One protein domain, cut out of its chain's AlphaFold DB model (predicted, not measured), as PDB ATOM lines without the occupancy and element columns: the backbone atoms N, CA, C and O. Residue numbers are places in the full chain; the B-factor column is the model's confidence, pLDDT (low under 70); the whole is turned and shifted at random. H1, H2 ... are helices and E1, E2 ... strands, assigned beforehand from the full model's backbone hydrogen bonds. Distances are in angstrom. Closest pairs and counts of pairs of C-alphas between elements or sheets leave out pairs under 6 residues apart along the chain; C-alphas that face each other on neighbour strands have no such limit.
ATOM      1  N   GLU A   8      16.430 -27.850-117.302       67.12
ATOM      2  CA  GLU A   8      15.442 -28.232-116.302       67.12
ATOM      3  C   GLU A   8      15.872 -29.452-115.479       67.12
ATOM      4  O   GLU A   8      15.702 -29.462-114.261       67.12
ATOM      5  N   CYS A   9      16.509 -30.437-116.119       61.31
ATOM      6  CA  CYS A   9      17.094 -31.584-115.432       61.31
ATOM      7  C   CYS A   9      18.347 -31.187-114.636       61.31
ATOM      8  O   CYS A   9      18.502 -31.586-113.484       61.31
ATOM      9  N   GLN A  10      19.201 -30.330-115.204       67.44
ATOM     10  CA  GLN A  10      20.380 -29.804-114.508       67.44
ATOM     11  C   GLN A  10      20.000 -28.974-113.270       67.44
ATOM     12  O   GLN A  10      20.668 -29.068-112.239       67.44
ATOM     13  N   ARG A  11      18.892 -28.221-113.338       69.62
ATOM     14  CA  ARG A  11      18.292 -27.502-112.204       69.62
ATOM     15  C   ARG A  11      17.840 -28.459-111.103       69.62
ATOM     16  O   ARG A  11      18.235 -28.277-109.957       69.62
ATOM     17  N   GLU A  12      17.044 -29.473-111.446       69.06
ATOM     18  CA  GLU A  12      16.522 -30.453-110.480       69.06
ATOM     19  C   GLU A  12      17.654 -31.193-109.754       69.06
ATOM     20  O   GLU A  12      17.615 -31.323-108.530       69.06
ATOM     21  N   ILE A  13      18.694 -31.609-110.486       67.31
ATOM     22  CA  ILE A  13      19.874 -32.263-109.906       67.31
ATOM     23  C   ILE A  13      20.559 -31.314-108.923       67.31
ATOM     24  O   ILE A  13      20.743 -31.665-107.762       67.31
ATOM     25  N   TYR A  14      20.880 -30.093-109.354       67.12
ATOM     26  CA  TYR A  14      21.585 -29.134-108.513       67.12
ATOM     27  C   TYR A  14      20.813 -28.777-107.230       67.12
ATOM     28  O   TYR A  14      21.414 -28.703-106.154       67.12
ATOM     29  N   GLU A  15      19.499 -28.545-107.312       68.81
ATOM     30  CA  GLU A  15      18.690 -28.205-106.136       68.81
ATOM     31  C   GLU A  15      18.654 -29.339-105.110       68.81
ATOM     32  O   GLU A  15      18.690 -29.076-103.908       68.81
ATOM     33  N   GLN A  16      18.644 -30.588-105.575       67.81
ATOM     34  CA  GLN A  16      18.622 -31.767-104.714       67.81
ATOM     35  C   GLN A  16      19.999 -32.092-104.117       67.81
ATOM     36  O   GLN A  16      20.068 -32.531-102.970       67.81
ATOM     37  N   THR A  17      21.101 -31.860-104.847       60.81
ATOM     38  CA  THR A  17      22.454 -32.229-104.386       60.81
ATOM     39  C   THR A  17      23.257 -31.095-103.753       60.81
ATOM     40  O   THR A  17      24.068 -31.368-102.874       60.81
ATOM     41  N   CYS A  18      23.072 -29.836-104.168       61.69
ATOM     42  CA  CYS A  18      24.002 -28.746-103.833       61.69
ATOM     43  C   CYS A  18      23.386 -27.608-102.986       61.69
ATOM     44  O   CYS A  18      24.128 -26.749-102.507       61.69
ATOM     45  N   LYS A  19      22.054 -27.555-102.801       62.12
ATOM     46  CA  LYS A  19      21.358 -26.478-102.055       62.12
ATOM     47  C   LYS A  19      21.446 -26.640-100.528       62.12
ATOM     48  O   LYS A  19      21.367 -25.650 -99.812       62.12
ATOM     49  N   ASN A  20      21.700 -27.857-100.036       54.56
ATOM     50  CA  ASN A  20      21.758 -28.178 -98.600       54.56
ATOM     51  C   ASN A  20      23.173 -28.148 -97.988       54.56
ATOM     52  O   ASN A  20      23.389 -28.733 -96.931       54.56
ATOM     53  N   GLY A  21      24.149 -27.493 -98.628       51.94
ATOM     54  CA  GLY A  21      25.470 -27.253 -98.023       51.94
ATOM     55  C   GLY A  21      26.289 -28.509 -97.696       51.94
ATOM     56  O   GLY A  21      27.231 -28.435 -96.916       51.94
ATOM     57  N   SER A  22      25.955 -29.667 -98.271       50.41
ATOM     58  CA  SER A  22      26.854 -30.815 -98.221       50.41
ATOM     59  C   SER A  22      27.895 -30.642 -99.318       50.41
ATOM     60  O   SER A  22      27.714 -31.095-100.448       50.41
ATOM     61  N   ASP A  23      29.014 -30.019 -98.963       50.94
ATOM     62  CA  ASP A  23      30.234 -29.964 -99.779       50.94
ATOM     63  C   ASP A  23      30.809 -31.370-100.099       50.94
ATOM     64  O   ASP A  23      31.841 -31.493-100.752       50.94
ATOM     65  N   ASN A  24      30.123 -32.447 -99.685       50.59
ATOM     66  CA  ASN A  24      30.446 -33.846 -99.953       50.59
ATOM     67  C   ASN A  24      29.527 -34.530-100.984       50.59
ATOM     68  O   ASN A  24      29.658 -35.736-101.204       50.59
ATOM     69  N   ALA A  25      28.615 -33.813-101.652       49.31
ATOM     70  CA  ALA A  25      27.920 -34.366-102.813       49.31
ATOM     71  C   ALA A  25      28.899 -34.461-103.999       49.31
ATOM     72  O   ALA A  25      29.130 -33.491-104.718       49.31
ATOM     73  N   THR A  26      29.462 -35.650-104.220       48.53
ATOM     74  CA  THR A  26      30.528 -35.980-105.192       48.53
ATOM     75  C   THR A  26      30.218 -35.606-106.657       48.53
ATOM     76  O   THR A  26      31.097 -35.680-107.509       48.53
ATOM     77  N   ASN A  27      28.993 -35.155-106.957       51.50
ATOM     78  CA  ASN A  27      28.537 -34.739-108.285       51.50
ATOM     79  C   ASN A  27      28.335 -33.224-108.462       51.50
ATOM     80  O   ASN A  27      28.092 -32.789-109.587       51.50
ATOM     81  N   CYS A  28      28.490 -32.397-107.421       53.31
ATOM     82  CA  CYS A  28      28.596 -30.946-107.599       53.31
ATOM     83  C   CYS A  28      30.021 -30.622-108.078       53.31
ATOM     84  O   CYS A  28      30.798 -29.971-107.381       53.31
ATOM     85  N   THR A  29      30.409 -31.120-109.258       53.50
ATOM     86  CA  THR A  29      31.674 -30.702-109.861       53.50
ATOM     87  C   THR A  29      31.606 -29.188-110.047       53.50
ATOM     88  O   THR A  29      30.661 -28.651-110.628       53.50
ATOM     89  N   SER A  30      32.620 -28.485-109.551       55.47
ATOM     90  CA  SER A  30      32.818 -27.034-109.688       55.47
ATOM     91  C   SER A  30      32.702 -26.513-111.132       55.47
ATOM     92  O   SER A  30      32.593 -25.313-111.346       55.47
ATOM     93  N   SER A  31      32.663 -27.418-112.116       58.66
ATOM     94  CA  SER A  31      32.373 -27.184-113.530       58.66
ATOM     95  C   SER A  31      30.996 -26.572-113.824       58.66
ATOM     96  O   SER A  31      30.859 -25.909-114.850       58.66
ATOM     97  N   PHE A  32      29.976 -26.808-112.991       65.56
ATOM     98  CA  PHE A  32      28.604 -26.357-113.279       65.56
ATOM     99  C   PHE A  32      28.233 -25.028-112.627       65.56
ATOM    100  O   PHE A  32      27.265 -24.401-113.050       65.56
ATOM    101  N   ARG A  33      28.987 -24.569-111.623       71.19
ATOM    102  CA  ARG A  33      28.782 -23.242-111.038       71.19
ATOM    103  C   ARG A  33      29.665 -22.212-111.718       71.19
ATOM    104  O   ARG A  33      30.781 -22.486-112.147       71.19
ATOM    105  N   CYS A  34      29.167 -20.990-111.757       78.62
ATOM    106  CA  CYS A  34      29.967 -19.843-112.149       78.62
ATOM    107  C   CYS A  34      30.946 -19.476-111.032       78.62
ATOM    108  O   CYS A  34      30.605 -19.534-109.847       78.62
ATOM    109  N   SER A  35      32.149 -19.048-111.410       78.94
ATOM    110  CA  SER A  35      33.074 -18.396-110.482       78.94
ATOM    111  C   SER A  35      32.447 -17.104-109.955       78.94
ATOM    112  O   SER A  35      31.733 -16.425-110.687       78.94
ATOM    113  N   ARG A  36      32.753 -16.711-108.712       74.12
ATOM    114  CA  ARG A  36      32.188 -15.495-108.087       74.12
ATOM    115  C   ARG A  36      32.384 -14.231-108.935       74.12
ATOM    116  O   ARG A  36      31.495 -13.395-108.983       74.12
ATOM    117  N   ASN A  37      33.519 -14.134-109.628       77.75
ATOM    118  CA  ASN A  37      33.876 -12.993-110.479       77.75
ATOM    119  C   ASN A  37      33.271 -13.067-111.894       77.75
ATOM    120  O   ASN A  37      33.333 -12.093-112.631       77.75
ATOM    121  N   GLU A  38      32.717 -14.218-112.281       81.19
ATOM    122  CA  GLU A  38      32.096 -14.458-113.591       81.19
ATOM    123  C   GLU A  38      30.580 -14.669-113.473       81.19
ATOM    124  O   GLU A  38      29.941 -15.015-114.462       81.19
ATOM    125  N   ASN A  39      30.002 -14.533-112.274       86.56
ATOM    126  CA  ASN A  39      28.580 -14.749-112.039       86.56
ATOM    127  C   ASN A  39      27.789 -13.476-112.397       86.56
ATOM    128  O   ASN A  39      27.880 -12.499-111.654       86.56
ATOM    129  N   PRO A  40      27.001 -13.469-113.490       90.94
ATOM    130  CA  PRO A  40      26.185 -12.316-113.850       90.94
ATOM    131  C   PRO A  40      24.849 -12.273-113.086       90.94
ATOM    132  O   PRO A  40      24.157 -11.258-113.126       90.94
ATOM    133  N   CYS A  41      24.466 -13.360-112.410       91.94
ATOM    134  CA  CYS A  41      23.177 -13.500-111.748       91.94
ATOM    135  C   CYS A  41      23.117 -12.679-110.451       91.94
ATOM    136  O   CYS A  41      24.038 -12.724-109.636       91.94
ATOM    137  N   GLN A  42      22.009 -11.969-110.252       92.38
ATOM    138  CA  GLN A  42      21.741 -11.096-109.109       92.38
ATOM    139  C   GLN A  42      20.780 -11.750-108.104       92.38
ATOM    140  O   GLN A  42      20.238 -12.825-108.357       92.38
ATOM    141  N   ASN A  43      20.560 -11.092-106.960       89.19
ATOM    142  CA  ASN A  43      19.544 -11.462-105.961       89.19
ATOM    143  C   ASN A  43      19.637 -12.921-105.478       89.19
ATOM    144  O   ASN A  43      18.633 -13.623-105.395       89.19
ATOM    145  N   ASP A  44      20.859 -13.390-105.205       86.75
ATOM    146  CA  ASP A  44      21.154 -14.764-104.766       86.75
ATOM    147  C   ASP A  44      20.679 -15.860-105.739       86.75
ATOM    148  O   ASP A  44      20.541 -17.032-105.373       86.75
ATOM    149  N   ALA A  45      20.468 -15.501-107.008       86.38
ATOM    150  CA  ALA A  45      20.119 -16.447-108.049       86.38
ATOM    151  C   ALA A  45      21.228 -17.475-108.274       86.38
ATOM    152  O   ALA A  45      22.434 -17.199-108.229       86.38
ATOM    153  N   LEU A  46      20.794 -18.692-108.582       83.19
ATOM    154  CA  LEU A  46      21.710 -19.762-108.917       83.19
ATOM    155  C   LEU A  46      22.273 -19.552-110.323       83.19
ATOM    156  O   LEU A  46      21.528 -19.506-111.299       83.19
ATOM    157  N   CYS A  47      23.598 -19.533-110.421       85.25
ATOM    158  CA  CYS A  47      24.316 -19.463-111.682       85.25
ATOM    159  C   CYS A  47      24.770 -20.844-112.160       85.25
ATOM    160  O   CYS A  47      25.571 -21.502-111.488       85.25
ATOM    161  N   ILE A  48      24.289 -21.249-113.337       82.62
ATOM    162  CA  ILE A  48      24.618 -22.521-113.985       82.62
ATOM    163  C   ILE A  48      25.442 -22.246-115.242       82.62
ATOM    164  O   ILE A  48      24.980 -21.588-116.178       82.62
ATOM    165  N   LYS A  49      26.660 -22.783-115.288       78.44
ATOM    166  CA  LYS A  49      27.533 -22.733-116.461       78.44
ATOM    167  C   LYS A  49      27.186 -23.892-117.396       78.44
ATOM    168  O   LYS A  49      27.381 -25.052-117.047       78.44
ATOM    169  N   VAL A  50      26.666 -23.576-118.582       74.38
ATOM    170  CA  VAL A  50      26.249 -24.571-119.591       74.38
ATOM    171  C   VAL A  50      27.413 -24.916-120.522       74.38
ATOM    172  O   VAL A  50      27.594 -26.065-120.912       74.38
ATOM    173  N   ASN A  51      28.229 -23.922-120.882       73.44
ATOM    174  CA  ASN A  51      29.500 -24.107-121.584       73.44
ATOM    175  C   ASN A  51      30.454 -22.938-121.270       73.44
ATOM    176  O   ASN A  51      30.154 -22.100-120.421       73.44
ATOM    177  N   ARG A  52      31.616 -22.859-121.939       71.81
ATOM    178  CA  ARG A  52      32.623 -21.810-121.671       71.81
ATOM    179  C   ARG A  52      32.089 -20.376-121.797       71.81
ATOM    180  O   ARG A  52      32.572 -19.525-121.063       71.81
ATOM    181  N   ASN A  53      31.100 -20.137-122.660       75.62
ATOM    182  CA  ASN A  53      30.606 -18.796-122.991       75.62
ATOM    183  C   ASN A  53      29.122 -18.592-122.653       75.62
ATOM    184  O   ASN A  53      28.588 -17.511-122.893       75.62
ATOM    185  N   LYS A  54      28.432 -19.624-122.160       81.94
ATOM    186  CA  LYS A  54      26.993 -19.581-121.909       81.94
ATOM    187  C   LYS A  54      26.688 -19.978-120.479       81.94
ATOM    188  O   LYS A  54      27.021 -21.077-120.028       81.94
ATOM    189  N   THR A  55      25.962 -19.083-119.837       84.81
ATOM    190  CA  THR A  55      25.537 -19.172-118.451       84.81
ATOM    191  C   THR A  55      24.035 -18.953-118.386       84.81
ATOM    192  O   THR A  55      23.473 -18.245-119.223       84.81
ATOM    193  N   TYR A  56      23.387 -19.578-117.413       85.69
ATOM    194  CA  TYR A  56      21.969 -19.412-117.153       85.69
ATOM    195  C   TYR A  56      21.732 -19.127-115.672       85.69
ATOM    196  O   TYR A  56      22.332 -19.774-114.812       85.69
ATOM    197  N   CYS A  57      20.849 -18.172-115.392       88.19
ATOM    198  CA  CYS A  57      20.452 -17.816-114.040       88.19
ATOM    199  C   CYS A  57      19.102 -18.455-113.718       88.19
ATOM    200  O   CYS A  57      18.118 -18.248-114.426       88.19
ATOM    201  N   VAL A  58      19.049 -19.236-112.641       86.19
ATOM    202  CA  VAL A  58      17.782 -19.709-112.084       86.19
ATOM    203  C   VAL A  58      17.341 -18.689-111.049       86.19
ATOM    204  O   VAL A  58      17.907 -18.615-109.956       86.19
ATOM    205  N   CYS A  59      16.356 -17.882-111.432       87.69
ATOM    206  CA  CYS A  59      15.886 -16.801-110.587       87.69
ATOM    207  C   CYS A  59      15.105 -17.331-109.381       87.69
ATOM    208  O   CYS A  59      14.277 -18.235-109.543       87.69
ATOM    209  N   PRO A  60      15.334 -16.757-108.189       86.69
ATOM    210  CA  PRO A  60      14.484 -17.005-107.045       86.69
ATOM    211  C   PRO A  60      13.068 -16.476-107.298       86.69
ATOM    212  O   PRO A  60      12.764 -15.842-108.318       86.69
ATOM    213  N   GLU A  61      12.175 -16.769-106.359       84.00
ATOM    214  CA  GLU A  61      10.814 -16.250-106.400       84.00
ATOM    215  C   GLU A  61      10.826 -14.717-106.537       84.00
ATOM    216  O   GLU A  61      11.677 -14.041-105.961       84.00
ATOM    217  N   PHE A  62       9.898 -14.176-107.332       86.69
ATOM    218  CA  PHE A  62       9.728 -12.732-107.574       86.69
ATOM    219  C   PHE A  62      10.846 -12.019-108.350       86.69
ATOM    220  O   PHE A  62      10.755 -10.810-108.545       86.69
ATOM    221  N   PHE A  63      11.848 -12.741-108.858       89.50
ATOM    222  CA  PHE A  63      12.870 -12.186-109.751       89.50
ATOM    223  C   PHE A  63      12.802 -12.808-111.142       89.50
ATOM    224  O   PHE A  63      12.511 -13.998-111.291       89.50
ATOM    225  N   ARG A  64      13.055 -12.022-112.184       88.69
ATOM    226  CA  ARG A  64      13.036 -12.453-113.590       88.69
ATOM    227  C   ARG A  64      14.137 -11.741-114.377       88.69
ATOM    228  O   ARG A  64      14.957 -11.020-113.822       88.69
ATOM    229  N   GLY A  65      14.160 -11.999-115.679       90.75
ATOM    230  CA  GLY A  65      15.179 -11.493-116.588       90.75
ATOM    231  C   GLY A  65      16.372 -12.447-116.716       90.75
ATOM    232  O   GLY A  65      16.481 -13.420-115.964       90.75
TER     233      GLY A  65
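This is residues 8 to 65 of the 130 residues of the protein "EGF-like domain-containing protein" of Thelohanellus kitauei (UniProt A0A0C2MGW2). With little regular structure, this is a small hairpin of two strands, E1 and E2, with one short helix, H1, near it and a long loop, residues 19 to 45, leading from the helix to E1. The 58 printed residues hold H1, E1 and E2 in that order, 22 residues in named elements, under half; the class is mixed, and the sheet, order E1 - E2, is antiparallel. The whole is compact, radius of gyration of the C-alphas 11.3 A, spanning 31 by 26 by 21 A.

E1, residues 46 to 51, measures 15.5 A from first to last C-alpha. E2, residues 54 to 58, measures 13.5 A and ends at C-alpha 58, (17.782, -19.709, -112.084). H1, residues 8 to 18, measures 15.1 A from C-alpha 8, (15.442, -28.232, -116.302).

E1 and E2 form an antiparallel hairpin, 156 degrees between directions, with N 48 and O 56 within hydrogen-bond range at 2.9 A. H1 and E1 are near each other, with 7 pairs of C-alphas within 10 A. The closest C-alphas of H1 and E2, Arg 11 and Val 58, are 7.8 A apart. In H1 every O i to N i+4 pair is within hydrogen-bond range.

The C-alphas farthest apart, Asn 24 and Gly 65, are 31.8 A apart. The printed part has no cut. The link from H1 to E1 is long. Residues 8 to 32 have pLDDT under 70.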